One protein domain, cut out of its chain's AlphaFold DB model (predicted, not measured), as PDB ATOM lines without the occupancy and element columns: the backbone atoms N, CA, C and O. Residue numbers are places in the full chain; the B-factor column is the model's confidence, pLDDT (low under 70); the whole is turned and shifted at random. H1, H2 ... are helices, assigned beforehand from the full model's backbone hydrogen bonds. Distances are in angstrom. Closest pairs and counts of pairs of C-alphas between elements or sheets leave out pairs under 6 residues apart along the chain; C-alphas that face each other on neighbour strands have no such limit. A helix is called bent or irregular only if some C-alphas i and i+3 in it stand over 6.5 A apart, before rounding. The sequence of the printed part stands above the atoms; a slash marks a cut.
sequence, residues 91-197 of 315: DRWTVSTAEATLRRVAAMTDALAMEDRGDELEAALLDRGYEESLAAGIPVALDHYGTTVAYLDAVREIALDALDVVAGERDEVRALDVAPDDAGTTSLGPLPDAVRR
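What this domain is: This is residues 91 to 197 of the 315 residues of an uncharacterized protein of Haloplanus salinus (UniProt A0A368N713). Two long helices, H1 and H4, lie side by side and run opposite ways, and a shorter helical hairpin of H2 and H3 sits at the end of this pair where H1 ends and H4 begins. After H4 a long stretch without a named element, residues 168 to 197, folds back along H4, turns round beyond its first residues and returns toward H1. The printed part has 107 residues with four named helices, in the order H1, H2, H3, H4, and no named strand; its class is all helix. It is compact, with a radius of gyration of the C-alphas of 14.3 A, and elongated in outline, with spans of 44 by 28 by 20 A.

How they stand to each other: Begin with H1, residues 91 to 112, and look from it to H4, residues 149 to 167: the two touch, with a shallow tilt of 20 degrees, opposite ways. Their closest C-alphas are those of Ala 98 and Ala 159, 4.7 A apart. Next look at H2, residues 118 to 127, which is close to H1 but not clearly touching it; their closest C-alphas, of Ala 111 and Leu 121, are 7.2 A apart. H2 and H3, residues 132 to 145, touch and form a helical hairpin, with a shallow tilt of 32 degrees, only just short of steep, opposite ways. Their closest C-alphas are those of Glu 122 and Ala 135, 4.8 A apart. H3 is close to H1 but not clearly touching it, with the C-alphas of Met 108 and Ile 138 closest at 6.5 A; the lines stand at 71 degrees, only just about perpendicular. H4 is apart from H2 and from H3. In H1, H2 and H4 every O i to N i+4 pair is within hydrogen-bond range, and in H3 8 of 10 are.

Where its parts are: Find C-alpha 91 at (346.482, 421.188, 370.466); from there H1 runs 31.4 A to C-alpha 112 at (364.861, 404.701, 351.093). H2 follows from Gly 118 to Asp 127, 14.6 A. H3 runs from Glu 132 to Tyr 145, 20.0 A, and is irregular, but only just: C-alphas 136 and 139 are 6.53 A apart. H4 runs 26.7 A from Val 149 to C-alpha 167 at (341.893, 413.226, 370.769).

The domain as a whole: The C-alphas farthest apart are those of Glu 120 and Gly 168, at 43.7 A. The printed part has no cut, and the links from H1 to H2, H2 to H3 and H3 to H4 are tight. Look at residues 168 to 197 for the long stretch with no named element; their C-alphas lie 9 to 24 A from the mean of the C-alphas. The mean pLDDT of the printed part is 94.7, and no printed residue is under 70.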
ATOM      1  N   ASP A  91     346.975 422.383 371.159       96.88
ATOM      2  CA  ASP A  91     346.482 421.188 370.466       96.88
ATOM      3  C   ASP A  91     346.611 421.318 368.948       96.88
ATOM      4  O   ASP A  91     347.098 420.405 368.278       96.88
ATOM      5  N   ARG A  92     346.290 422.495 368.402       96.81
ATOM      6  CA  ARG A  92     346.487 422.803 366.980       96.81
ATOM      7  C   ARG A  92     347.950 422.657 366.555       96.81
ATOM      8  O   ARG A  92     348.222 422.137 365.469       96.81
ATOM      9  N   TRP A  93     348.889 423.105 367.385       97.19
ATOM     10  CA  TRP A  93     350.319 422.979 367.100       97.19
ATOM     11  C   TRP A  93     350.832 421.549 367.241       97.19
ATOM     12  O   TRP A  93     351.645 421.136 366.412       97.19
ATOM     13  N   THR A  94     350.325 420.768 368.197       96.56
ATOM     14  CA  THR A  94     350.613 419.328 368.289       96.56
ATOM     15  C   THR A  94     350.178 418.610 367.011       96.56
ATOM     16  O   THR A  94     350.991 417.931 366.386       96.56
ATOM     17  N   VAL A  95     348.939 418.836 366.553       96.81
ATOM     18  CA  VAL A  95     348.412 418.231 365.316       96.81
ATOM     19  C   VAL A  95     349.236 418.645 364.096       96.81
ATOM     20  O   VAL A  95     349.652 417.793 363.313       96.81
ATOM     21  N   SER A  96     349.538 419.939 363.958       96.44
ATOM     22  CA  SER A  96     350.335 420.455 362.832       96.44
ATOM     23  C   SER A  96     351.752 419.869 362.815       96.44
ATOM     24  O   SER A  96     352.293 419.550 361.755       96.44
ATOM     25  N   THR A  97     352.357 419.693 363.993       96.50
ATOM     26  CA  THR A  97     353.702 419.119 364.142       96.50
ATOM     27  C   THR A  97     353.713 417.629 363.820       96.50
ATOM     28  O   THR A  97     354.612 417.169 363.110       96.50
ATOM     29  N   ALA A  98     352.711 416.879 364.287       97.25
ATOM     30  CA  ALA A  98     352.539 415.470 363.956       97.25
ATOM     31  C   ALA A  98     352.343 415.284 362.445       97.25
ATOM     32  O   ALA A  98     353.061 414.501 361.827       97.25
ATOM     33  N   GLU A  99     351.466 416.070 361.818       96.44
ATOM     34  CA  GLU A  99     351.224 416.011 360.375       96.44
ATOM     35  C   GLU A  99     352.495 416.316 359.562       96.44
ATOM     36  O   GLU A  99     352.875 415.546 358.678       96.44
ATOM     37  N   ALA A 100     353.206 417.402 359.887       95.38
ATOM     38  CA  ALA A 100     354.461 417.748 359.220       95.38
ATOM     39  C   ALA A 100     355.539 416.665 359.405       95.38
ATOM     40  O   ALA A 100     356.315 416.395 358.488       95.38
ATOM     41  N   THR A 101     355.582 416.027 360.576       96.62
ATOM     42  CA  THR A 101     356.506 414.922 360.863       96.62
ATOM     43  C   THR A 101     356.165 413.687 360.043       96.62
ATOM     44  O   THR A 101     357.049 413.127 359.403       96.62
ATOM     45  N   LEU A 102     354.890 413.313 359.975       97.50
ATOM     46  CA  LEU A 102     354.427 412.180 359.182       97.50
ATOM     47  C   LEU A 102     354.669 412.383 357.677       97.50
ATOM     48  O   LEU A 102     355.073 411.440 357.001       97.50
ATOM     49  N   ARG A 103     354.517 413.609 357.152       95.44
ATOM     50  CA  ARG A 103     354.898 413.930 355.761       95.44
ATOM     51  C   ARG A 103     356.398 413.737 355.510       95.44
ATOM     52  O   ARG A 103     356.774 413.199 354.473       95.44
ATOM     53  N   ARG A 104     357.259 414.138 356.455       95.94
ATOM     54  CA  ARG A 104     358.713 413.896 356.360       95.94
ATOM     55  C   ARG A 104     359.051 412.408 356.425       95.94
ATOM     56  O   ARG A 104     359.881 411.956 355.646       95.94
ATOM     57  N   VAL A 105     358.388 411.655 357.303       97.00
ATOM     58  CA  VAL A 105     358.532 410.193 357.386       97.00
ATOM     59  C   VAL A 105     358.159 409.539 356.055       97.00
ATOM     60  O   VAL A 105     358.917 408.709 355.559       97.00
ATOM     61  N   ALA A 106     357.043 409.948 355.443       95.00
ATOM     62  CA  ALA A 106     356.629 409.461 354.130       95.00
ATOM     63  C   ALA A 106     357.701 409.738 353.061       95.00
ATOM     64  O   ALA A 106     358.128 408.821 352.367       95.00
ATOM     65  N   ALA A 107     358.197 410.977 352.995       95.25
ATOM     66  CA  ALA A 107     359.220 411.379 352.033       95.25
ATOM     67  C   ALA A 107     360.539 410.611 352.190       95.25
ATOM     68  O   ALA A 107     361.132 410.174 351.206       95.25
ATOM     69  N   MET A 108     360.990 410.419 353.429       95.88
ATOM     70  CA  MET A 108     362.221 409.687 353.710       95.88
ATOM     71  C   MET A 108     362.066 408.184 353.447       95.88
ATOM     72  O   MET A 108     363.009 407.541 352.997       95.88
ATOM     73  N   THR A 109     360.865 407.634 353.650       94.88
ATOM     74  CA  THR A 109     360.549 406.243 353.288       94.88
ATOM     75  C   THR A 109     360.558 406.046 351.773       94.88
ATOM     76  O   THR A 109     361.153 405.084 351.295       94.88
ATOM     77  N   ASP A 110     359.958 406.969 351.013       94.50
ATOM     78  CA  ASP A 110     360.024 406.962 349.546       94.50
ATOM     79  C   ASP A 110     361.478 406.986 349.064       94.50
ATOM     80  O   ASP A 110     361.841 406.212 348.184       94.50
ATOM     81  N   ALA A 111     362.313 407.844 349.657       96.06
ATOM     82  CA  ALA A 111     363.731 407.949 349.323       96.06
ATOM     83  C   ALA A 111     364.506 406.651 349.612       96.06
ATOM     84  O   ALA A 111     365.290 406.211 348.778       96.06
ATOM     85  N   LEU A 112     364.250 405.994 350.751       95.00
ATOM     86  CA  LEU A 112     364.861 404.701 351.093       95.00
ATOM     87  C   LEU A 112     364.472 403.565 350.133       95.00
ATOM     88  O   LEU A 112     365.202 402.581 350.033       95.00
ATOM     89  N   ALA A 113     363.330 403.681 349.452       93.88
ATOM     90  CA  ALA A 113     362.882 402.718 348.449       93.88
ATOM     91  C   ALA A 113     363.499 402.953 347.056       93.88
ATOM     92  O   ALA A 113     363.332 402.107 346.176       93.88
ATOM     93  N   MET A 114     364.181 404.083 346.839       95.38
ATOM     94  CA  MET A 114     364.888 404.383 345.592       95.38
ATOM     95  C   MET A 114     366.293 403.774 345.598       95.38
ATOM     96  O   MET A 114     366.911 403.571 346.646       95.38
ATOM     97  N   GLU A 115     366.800 403.473 344.404       94.94
ATOM     98  CA  GLU A 115     368.174 402.993 344.225       94.94
ATOM     99  C   GLU A 115     369.185 404.155 344.216       94.94
ATOM    100  O   GLU A 115     370.345 403.950 344.580       94.94
ATOM    101  N   ASP A 116     368.736 405.365 343.864       96.94
ATOM    102  CA  ASP A 116     369.540 406.590 343.781       96.94
ATOM    103  C   ASP A 116     370.121 407.010 345.146       96.94
ATOM    104  O   ASP A 116     369.517 406.782 346.200       96.94
ATOM    105  N   ARG A 117     371.294 407.664 345.141       96.00
ATOM    106  CA  ARG A 117     371.979 408.193 346.343       96.00
ATOM    107  C   ARG A 117     372.629 409.549 346.078       96.00
ATOM    108  O   ARG A 117     372.907 409.889 344.933       96.00
ATOM    109  N   GLY A 118     372.894 410.308 347.144       95.44
ATOM    110  CA  GLY A 118     373.512 411.636 347.047       95.44
ATOM    111  C   GLY A 118     372.743 412.567 346.101       95.44
ATOM    112  O   GLY A 118     371.514 412.621 346.152       95.44
ATOM    113  N   ASP A 119     373.466 413.250 345.214       97.19
ATOM    114  CA  ASP A 119     372.913 414.215 344.250       97.19
ATOM    115  C   ASP A 119     371.871 413.592 343.294       97.19
ATOM    116  O   ASP A 119     370.914 414.256 342.894       97.19
ATOM    117  N   GLU A 120     372.014 412.307 342.941       97.69
ATOM    118  CA  GLU A 120     371.045 411.599 342.084       97.69
ATOM    119  C   GLU A 120     369.703 411.415 342.805       97.69
ATOM    120  O   GLU A 120     368.639 411.604 342.212       97.69
ATOM    121  N   LEU A 121     369.748 411.122 344.111       97.88
ATOM    122  CA  LEU A 121     368.551 411.014 344.942       97.88
ATOM    123  C   LEU A 121     367.866 412.371 345.108       97.88
ATOM    124  O   LEU A 121     366.641 412.446 345.036       97.88
ATOM    125  N   GLU A 122     368.634 413.446 345.296       98.06
ATOM    126  CA  GLU A 122     368.087 414.806 345.335       98.06
ATOM    127  C   GLU A 122     367.321 415.130 344.043       98.06
ATOM    128  O   GLU A 122     366.151 415.521 344.101       98.06
ATOM    129  N   ALA A 123     367.933 414.891 342.878       98.00
ATOM    130  CA  ALA A 123     367.296 415.113 341.581       98.00
ATOM    131  C   ALA A 123     366.020 414.267 341.406       98.00
ATOM    132  O   ALA A 123     364.973 414.794 341.025       98.00
ATOM    133  N   ALA A 124     366.065 412.979 341.763       97.75
ATOM    134  CA  ALA A 124     364.907 412.088 341.684       97.75
ATOM    135  C   ALA A 124     363.751 412.524 342.607       97.75
ATOM    136  O   ALA A 124     362.572 412.366 342.265       97.75
ATOM    137  N   LEU A 125     364.061 413.084 343.782       96.62
ATOM    138  CA  LEU A 125     363.064 413.624 344.705       96.62
ATOM    139  C   LEU A 125     362.427 414.913 344.159       96.62
ATOM    140  O   LEU A 125     361.201 415.059 344.241       96.62
ATOM    141  N   LEU A 126     363.220 415.809 343.565       97.25
ATOM    142  CA  LEU A 126     362.729 417.021 342.897       97.25
ATOM    143  C   LEU A 126     361.805 416.691 341.720       97.25
ATOM    144  O   LEU A 126     360.709 417.244 341.632       97.25
ATOM    145  N   ASP A 127     362.188 415.734 340.872       96.88
ATOM    146  CA  ASP A 127     361.376 415.284 339.733       96.88
ATOM    147  C   ASP A 127     360.030 414.689 340.176       96.88
ATOM    148  O   ASP A 127     359.017 414.791 339.479       96.88
ATOM    149  N   ARG A 128     359.984 414.110 341.382       94.88
ATOM    150  CA  ARG A 128     358.754 413.633 342.032       94.88
ATOM    151  C   ARG A 128     357.958 414.734 342.742       94.88
ATOM    152  O   ARG A 128     356.936 414.435 343.364       94.88
ATOM    153  N   GLY A 129     358.403 415.987 342.668       95.19
ATOM    154  CA  GLY A 129     357.732 417.152 343.239       95.19
ATOM    155  C   GLY A 129     357.887 417.284 344.753       95.19
ATOM    156  O   GLY A 129     356.978 417.785 345.414       95.19
ATOM    157  N   TYR A 130     358.979 416.781 345.338       95.25
ATOM    158  CA  TYR A 130     359.331 417.147 346.712       95.25
ATOM    159  C   TYR A 130     359.850 418.590 346.777       95.25
ATOM    160  O   TYR A 130     360.482 419.079 345.845       95.25
ATOM    161  N   GLU A 131     359.578 419.265 347.896       95.38
ATOM    162  CA  GLU A 131     360.128 420.590 348.209       95.38
ATOM    163  C   GLU A 131     361.660 420.573 348.134       95.38
ATOM    164  O   GLU A 131     362.289 419.649 348.651       95.38
ATOM    165  N   GLU A 132     362.257 421.626 347.575       95.69
ATOM    166  CA  GLU A 132     363.708 421.737 347.367       95.69
ATOM    167  C   GLU A 132     364.503 421.489 348.654       95.69
ATOM    168  O   GLU A 132     365.413 420.665 348.694       95.69
ATOM    169  N   SER A 133     364.083 422.118 349.755       93.81
ATOM    170  CA  SER A 133     364.728 421.942 351.063       93.81
ATOM    171  C   SER A 133     364.682 420.503 351.590       93.81
ATOM    172  O   SER A 133     365.583 420.082 352.318       93.81
ATOM    173  N   LEU A 134     363.642 419.743 351.238       94.12
ATOM    174  CA  LEU A 134     363.484 418.356 351.652       94.12
ATOM    175  C   LEU A 134     364.287 417.423 350.740       94.12
ATOM    176  O   LEU A 134     364.961 416.531 351.247       94.12
ATOM    177  N   ALA A 135     364.257 417.663 349.426       97.25
ATOM    178  CA  ALA A 135     365.033 416.910 348.445       97.25
ATOM    179  C   ALA A 135     366.543 417.029 348.696       97.25
ATOM    180  O   ALA A 135     367.223 416.010 348.691       97.25
ATOM    181  N   ALA A 136     367.038 418.227 349.020       96.88
ATOM    182  CA  ALA A 136     368.440 418.442 349.383       96.88
ATOM    183  C   ALA A 136     368.794 417.861 350.766       96.88
ATOM    184  O   ALA A 136     369.893 417.365 351.002       96.88
ATOM    185  N   GLY A 137     367.862 417.922 351.723       95.81
ATOM    186  CA  GLY A 137     368.118 417.497 353.101       95.81
ATOM    187  C   GLY A 137     368.113 415.981 353.312       95.81
ATOM    188  O   GLY A 137     368.856 415.484 354.160       95.81
ATOM    189  N   ILE A 138     367.274 415.241 352.578       97.25
ATOM    190  CA  ILE A 138     367.107 413.793 352.773       97.25
ATOM    191  C   ILE A 138     368.404 413.014 352.494       97.25
ATOM    192  O   ILE A 138     368.808 412.279 353.397       97.25
ATOM    193  N   PRO A 139     369.089 413.159 351.340       97.69
ATOM    194  CA  PRO A 139     370.317 412.414 351.057       97.69
ATOM    195  C   PRO A 139     371.390 412.658 352.122       97.69
ATOM    196  O   PRO A 139     371.941 411.710 352.675       97.69
ATOM    197  N   VAL A 140     371.592 413.925 352.502       96.56
ATOM    198  CA  VAL A 140     372.549 414.318 353.547       96.56
ATOM    199  C   VAL A 140     372.229 413.645 354.882       96.56
ATOM    200  O   VAL A 140     373.129 413.172 355.574       96.56
ATOM    201  N   ALA A 141     370.950 413.592 355.262       94.81
ATOM    202  CA  ALA A 141     370.531 412.953 356.502       94.81
ATOM    203  C   ALA A 141     370.700 411.425 356.460       94.81
ATOM    204  O   ALA A 141     371.175 410.852 357.439       94.81
ATOM    205  N   LEU A 142     370.355 410.774 355.344       95.69
ATOM    206  CA  LEU A 142     370.550 409.331 355.173       95.69
ATOM    207  C   LEU A 142     372.033 408.956 355.282       95.69
ATOM    208  O   LEU A 142     372.368 408.019 356.004       95.69
ATOM    209  N   ASP A 143     372.912 409.718 354.632       95.44
ATOM    210  CA  ASP A 143     374.354 409.462 354.646       95.44
ATOM    211  C   ASP A 143     374.983 409.744 356.017       95.44
ATOM    212  O   ASP A 143     375.852 409.000 356.470       95.44
ATOM    213  N   HIS A 144     374.551 410.812 356.698       95.38
ATOM    214  CA  HIS A 144     375.136 411.210 357.977       95.38
ATOM    215  C   HIS A 144     374.632 410.376 359.161       95.38
ATOM    216  O   HIS A 144     375.417 410.031 360.042       95.38
ATOM    217  N   TYR A 145     373.330 410.075 359.203       94.44
ATOM    218  CA  TYR A 145     372.698 409.400 360.340       94.44
ATOM    219  C   TYR A 145     372.435 407.911 360.103       94.44
ATOM    220  O   TYR A 145     372.072 407.222 361.050       94.44
ATOM    221  N   GLY A 146     372.551 407.412 358.868       95.06
ATOM    222  CA  GLY A 146     372.201 406.027 358.543       95.06
ATOM    223  C   GLY A 146     370.716 405.715 358.751       95.06
ATOM    224  O   GLY A 146     370.381 404.577 359.061       95.06
ATOM    225  N   THR A 147     369.837 406.718 358.627       95.75
ATOM    226  CA  THR A 147     368.431 406.626 359.045       95.75
ATOM    227  C   THR A 147     367.704 405.429 358.428       95.75
ATOM    228  O   THR A 147     367.563 405.332 357.210       95.75
ATOM    229  N   THR A 148     367.193 404.543 359.280       95.81
ATOM    230  CA  THR A 148     366.516 403.307 358.884       95.81
ATOM    231  C   THR A 148     364.995 403.426 358.920       95.81
ATOM    232  O   THR A 148     364.411 404.318 359.542       95.81
ATOM    233  N   VAL A 149     364.325 402.446 358.307       96.00
ATOM    234  CA  VAL A 149     362.866 402.285 358.410       96.00
ATOM    235  C   VAL A 149     362.427 402.074 359.863       96.00
ATOM    236  O   VAL A 149     361.349 402.528 360.237       96.00
ATOM    237  N   ALA A 150     363.260 401.451 360.702       96.44
ATOM    238  CA  ALA A 150     362.949 401.245 362.112       96.44
ATOM    239  C   ALA A 150     362.816 402.559 362.879       96.44
ATOM    240  O   ALA A 150     361.838 402.759 363.602       96.44
ATOM    241  N   TYR A 151     363.761 403.473 362.668       97.44
ATOM    242  CA  TYR A 151     363.692 404.807 363.242       97.44
ATOM    243  C   TYR A 151     362.468 405.578 362.733       97.44
ATOM    244  O   TYR A 151     361.725 406.166 363.520       97.44
ATOM    245  N   LEU A 152     362.215 405.537 361.419       97.25
ATOM    246  CA  LEU A 152     361.066 406.212 360.812       97.25
ATOM    247  C   LEU A 152     359.725 405.691 361.345       97.25
ATOM    248  O   LEU A 152     358.812 406.485 361.575       97.25
ATOM    249  N   ASP A 153     359.607 404.384 361.587       97.69
ATOM    250  CA  ASP A 153     358.407 403.785 362.168       97.69
ATOM    251  C   ASP A 153     358.214 404.181 363.637       97.69
ATOM    252  O   ASP A 153     357.100 404.508 364.046       97.69
ATOM    253  N   ALA A 154     359.295 404.261 364.415       97.38
ATOM    254  CA  ALA A 154     359.236 404.753 365.789       97.38
ATOM    255  C   ALA A 154     358.792 406.228 365.851       97.38
ATOM    256  O   ALA A 154     357.919 406.585 366.645       97.38
ATOM    257  N   VAL A 155     359.322 407.081 364.969       97.69
ATOM    258  CA  VAL A 155     358.896 408.488 364.852       97.69
ATOM    259  C   VAL A 155     357.436 408.595 364.396       97.69
ATOM    260  O   VAL A 155     356.696 409.441 364.904       97.69
ATOM    261  N   ARG A 156     356.988 407.726 363.476       97.88
ATOM    262  CA  ARG A 156     355.578 407.634 363.060       97.88
ATOM    263  C   ARG A 156     354.671 407.330 364.249       97.88
ATOM    264  O   ARG A 156     353.676 408.022 364.439       97.88
ATOM    265  N   GLU A 157     355.011 406.323 365.045       97.50
ATOM    266  CA  GLU A 157     354.238 405.916 366.224       97.50
ATOM    267  C   GLU A 157     354.147 407.025 367.283       97.50
ATOM    268  O   GLU A 157     353.100 407.191 367.901       97.50
ATOM    269  N   ILE A 158     355.202 407.822 367.469       98.25
ATOM    270  CA  ILE A 158     355.183 408.991 368.367       98.25
ATOM    271  C   ILE A 158     354.244 410.076 367.847       98.25
ATOM    272  O   ILE A 158     353.470 410.648 368.614       98.25
ATOM    273  N   ALA A 159     354.296 410.363 366.546       97.94
ATOM    274  CA  ALA A 159     353.418 411.354 365.939       97.94
ATOM    275  C   ALA A 159     351.942 410.936 366.032       97.94
ATOM    276  O   ALA A 159     351.096 411.787 366.290       97.94
ATOM    277  N   LEU A 160     351.632 409.646 365.860       97.75
ATOM    278  CA  LEU A 160     350.271 409.124 366.031       97.75
ATOM    279  C   LEU A 160     349.820 409.157 367.495       97.75
ATOM    280  O   LEU A 160     348.748 409.678 367.770       97.75
ATOM    281  N   ASP A 161     350.658 408.724 368.437       98.19
ATOM    282  CA  ASP A 161     350.346 408.823 369.867       98.19
ATOM    283  C   ASP A 161     350.061 410.271 370.293       98.19
ATOM    284  O   ASP A 161     349.174 410.514 371.107       98.19
ATOM    285  N   ALA A 162     350.796 411.248 369.752       97.50
ATOM    286  CA  ALA A 162     350.554 412.659 370.040       97.50
ATOM    287  C   ALA A 162     349.177 413.129 369.532       97.50
ATOM    288  O   ALA A 162     348.538 413.957 370.184       97.50
ATOM    289  N   LEU A 163     348.705 412.595 368.400       97.25
ATOM    290  CA  LEU A 163     347.348 412.839 367.903       97.25
ATOM    291  C   LEU A 163     346.302 412.175 368.805       97.25
ATOM    292  O   LEU A 163     345.323 412.828 369.160       97.25
ATOM    293  N   ASP A 164     346.541 410.937 369.238       97.69
ATOM    294  CA  ASP A 164     345.644 410.203 370.139       97.69
ATOM    295  C   ASP A 164     345.529 410.894 371.508       97.69
ATOM    296  O   ASP A 164     344.445 410.955 372.089       97.69
ATOM    297  N   VAL A 165     346.621 411.487 372.011       97.31
ATOM    298  CA  VAL A 165     346.607 412.312 373.232       97.31
ATOM    299  C   VAL A 165     345.724 413.547 373.058       97.31
ATOM    300  O   VAL A 165     344.918 413.857 373.934       97.31
ATOM    301  N   VAL A 166     345.824 414.244 371.921       96.75
ATOM    302  CA  VAL A 166     344.956 415.399 371.625       96.75
ATOM    303  C   VAL A 166     343.490 414.973 371.469       96.75
ATOM    304  O   VAL A 166     342.594 415.696 371.903       96.75
ATOM    305  N   ALA A 167     343.234 413.795 370.900       96.81
ATOM    306  CA  ALA A 167     341.893 413.226 370.769       96.81
ATOM    307  C   ALA A 167     341.311 412.707 372.102       96.81
ATOM    308  O   ALA A 167     340.115 412.423 372.182       96.81
ATOM    309  N   GLY A 168     342.128 412.601 373.156       96.75
ATOM    310  CA  GLY A 168     341.736 412.006 374.437       96.75
ATOM    311  C   GLY A 168     341.588 410.481 374.383       96.75
ATOM    312  O   GLY A 168     340.913 409.895 375.228       96.75
ATOM    313  N   GLU A 169     342.192 409.843 373.382       97.88
ATOM    314  CA  GLU A 169     342.208 408.389 373.185       97.88
ATOM    315  C   GLU A 169     343.394 407.728 373.904       97.88
ATOM    316  O   GLU A 169     343.395 406.516 374.138       97.88
ATOM    317  N   ARG A 170     344.387 408.536 374.298       96.69
ATOM    318  CA  ARG A 170     345.602 408.114 374.990       96.69
ATOM    319  C   ARG A 170     346.018 409.131 376.055       96.69
ATOM    320  O   ARG A 170     345.823 410.328 375.879       96.69
ATOM    321  N   ASP A 171     346.624 408.656 377.142       95.12
ATOM    322  CA  ASP A 171     347.058 409.520 378.250       95.12
ATOM    323  C   ASP A 171     348.472 410.108 378.054       95.12
ATOM    324  O   ASP A 171     348.739 411.231 378.479       95.12
ATOM    325  N   GLU A 172     349.389 409.368 377.422       94.31
ATOM    326  CA  GLU A 172     350.807 409.747 377.287       94.31
ATOM    327  C   GLU A 172     351.432 409.224 375.991       94.31
ATOM    328  O   GLU A 172     351.078 408.142 375.533       94.31
ATOM    329  N   VAL A 173     352.399 409.939 375.415       97.50
ATOM    330  CA  VAL A 173     353.138 409.480 374.226       97.50
ATOM    331  C   VAL A 173     354.264 408.530 374.633       97.50
ATOM    332  O   VAL A 173     354.929 408.742 375.647       97.50
ATOM    333  N   ARG A 174     354.498 407.471 373.848       95.75
ATOM    334  CA  ARG A 174     355.647 406.574 374.062       95.75
ATOM    335  C   ARG A 174     356.999 407.286 373.896       95.75
ATOM    336  O   ARG A 174     357.121 408.237 373.131       95.75
ATOM    337  N   ALA A 175     358.036 406.772 374.557       93.38
ATOM    338  CA  ALA A 175     359.405 407.259 374.386       93.38
ATOM    339  C   ALA A 175     360.013 406.837 373.032       93.38
ATOM    340  O   ALA A 175     359.667 405.788 372.481       93.38
ATOM    341  N   LEU A 176     360.935 407.657 372.508       93.06
ATOM    342  CA  LEU A 176     361.758 407.319 371.343       93.06
ATOM    343  C   LEU A 176     363.046 406.628 371.794       93.06
ATOM    344  O   LEU A 176     364.009 407.301 372.151       93.06
ATOM    345  N   ASP A 177     363.070 405.301 371.723       90.88
ATOM    346  CA  ASP A 177     364.224 404.497 372.159       90.88
ATOM    347  C   ASP A 177     364.985 403.834 370.994       90.88
ATOM    348  O   ASP A 177     365.878 403.020 371.214       90.88
ATOM    349  N   VAL A 178     364.636 404.169 369.747       94.75
ATOM    350  CA  VAL A 178     365.261 403.618 368.534       94.75
ATOM    351  C   VAL A 178     366.295 404.608 368.005       94.75
ATOM    352  O   VAL A 178     365.970 405.771 367.755       94.75
ATOM    353  N   ALA A 179     367.540 404.156 367.836       93.81
ATOM    354  CA  ALA A 179     368.598 404.961 367.231       93.81
ATOM    355  C   ALA A 179     368.377 405.102 365.711       93.81
ATOM    356  O   ALA A 179     367.792 404.204 365.102       93.81
ATOM    357  N   PRO A 180     368.832 406.199 365.075       94.81
ATOM    358  CA  PRO A 180     368.639 406.406 363.641       94.81
ATOM    359  C   PRO A 180     369.128 405.251 362.760       94.81
ATOM    360  O   PRO A 180     368.451 404.919 361.795       94.81
ATOM    361  N   ASP A 181     370.253 404.630 363.104       94.62
ATOM    362  CA  ASP A 181     370.917 403.552 362.364       94.62
ATOM    363  C   ASP A 181     370.497 402.135 362.807       94.62
ATOM    364  O   ASP A 181     371.034 401.138 362.316       94.62
ATOM    365  N   ASP A 182     369.527 402.019 363.717       93.81
ATOM    366  CA  ASP A 182     369.068 400.725 364.218       93.81
ATOM    367  C   ASP A 182     368.360 399.931 363.109       93.81
ATOM    368  O   ASP A 182     367.412 400.404 362.483       93.81
ATOM    369  N   ALA A 183     368.789 398.692 362.870       85.06
ATOM    370  CA  ALA A 183     368.239 397.838 361.820       85.06
ATOM    371  C   ALA A 183     366.790 397.379 362.084       85.06
ATOM    372  O   ALA A 183     366.120 396.991 361.128       85.06
ATOM    373  N   GLY A 184     366.327 397.421 363.344       84.19
ATOM    374  CA  GLY A 184     364.990 397.061 363.843       84.19
ATOM    375  C   GLY A 184     363.980 396.464 362.845       84.19
ATOM    376  O   GLY A 184     364.125 395.330 362.387       84.19
ATOM    377  N   THR A 185     362.884 397.185 362.586       83.75
ATOM    378  CA  THR A 185     361.872 396.788 361.592       83.75
ATOM    379  C   THR A 185     362.293 397.174 360.175       83.75
ATOM    380  O   THR A 185     362.909 398.213 359.942       83.75
ATOM    381  N   THR A 186     361.892 396.350 359.207       84.75
ATOM    382  CA  THR A 186     362.114 396.578 357.774       84.75
ATOM    383  C   THR A 186     360.888 397.140 357.054       84.75
ATOM    384  O   THR A 186     360.949 397.384 355.851       84.75
ATOM    385  N   SER A 187     359.771 397.347 357.760       88.00
ATOM    386  CA  SER A 187     358.535 397.888 357.185       88.00
ATOM    387  C   SER A 187     357.942 398.996 358.045       88.00
ATOM    388  O   SER A 187     357.875 398.856 359.268       88.00
ATOM    389  N   LEU A 188     357.446 400.038 357.380       93.00
ATOM    390  CA  LEU A 188     356.683 401.122 357.989       93.00
ATOM    391  C   LEU A 188     355.218 400.699 358.188       93.00
ATOM    392  O   LEU A 188     354.611 400.098 357.297       93.00
ATOM    393  N   GLY A 189     354.631 401.045 359.332       93.12
ATOM    394  CA  GLY A 189     353.189 400.940 359.549       93.12
ATOM    395  C   GLY A 189     352.370 401.908 358.678       93.12
ATOM    396  O   GLY A 189     352.917 402.749 357.956       93.12
ATOM    397  N   PRO A 190     351.029 401.811 358.715       93.62
ATOM    398  CA  PRO A 190     350.172 402.628 357.870       93.62
ATOM    399  C   PRO A 190     350.293 404.114 358.227       93.62
ATOM    400  O   PRO A 190     350.148 404.515 359.380       93.62
ATOM    401  N   LEU A 191     350.498 404.947 357.210       91.88
ATOM    402  CA  LEU A 191     350.416 406.405 357.332       91.88
ATOM    403  C   LEU A 191     348.968 406.885 357.155       91.88
ATOM    404  O   LEU A 191     348.248 406.257 356.389       91.88
ATOM    405  N   PRO A 192     348.510 407.975 357.784       89.69
ATOM    406  CA  PRO A 192     347.191 408.546 357.495       89.69
ATOM    407  C   PRO A 192     347.047 409.000 356.033       89.69
ATOM    408  O   PRO A 192     348.003 409.503 355.446       89.69
ATOM    409  N   ASP A 193     345.852 408.892 355.445       85.19
ATOM    410  CA  ASP A 193     345.619 409.289 354.042       85.19
ATOM    411  C   ASP A 193     345.990 410.750 353.762       85.19
ATOM    412  O   ASP A 193     346.541 411.055 352.711       85.19
ATOM    413  N   ALA A 194     345.773 411.640 354.733       83.62
ATOM    414  CA  ALA A 194     346.082 413.065 354.620       83.62
ATOM    415  C   ALA A 194     347.575 413.374 354.383       83.62
ATOM    416  O   ALA A 194     347.910 414.446 353.880       83.62
ATOM    417  N   VAL A 195     348.475 412.455 354.749       85.38
ATOM    418  CA  VAL A 195     349.929 412.623 354.579       85.38
ATOM    419  C   VAL A 195     350.508 411.733 353.485       85.38
ATOM    420  O   VAL A 195     351.672 411.900 353.123       85.38
ATOM    421  N   ARG A 196     349.723 410.788 352.950       75.88
ATOM    422  CA  ARG A 196     350.145 409.967 351.816       75.88
ATOM    423  C   ARG A 196     350.172 410.844 350.573       75.88
ATOM    424  O   ARG A 196     349.194 411.515 350.249       75.88
ATOM    425  N   ARG A 197     351.280 410.806 349.834       70.06
ATOM    426  CA  ARG A 197     351.280 411.341 348.473       70.06
ATOM    427  C   ARG A 197     350.310 410.505 347.637       70.06
ATOM    428  O   ARG A 197     350.311 409.279 347.734       70.06
TER     429      ARG A 197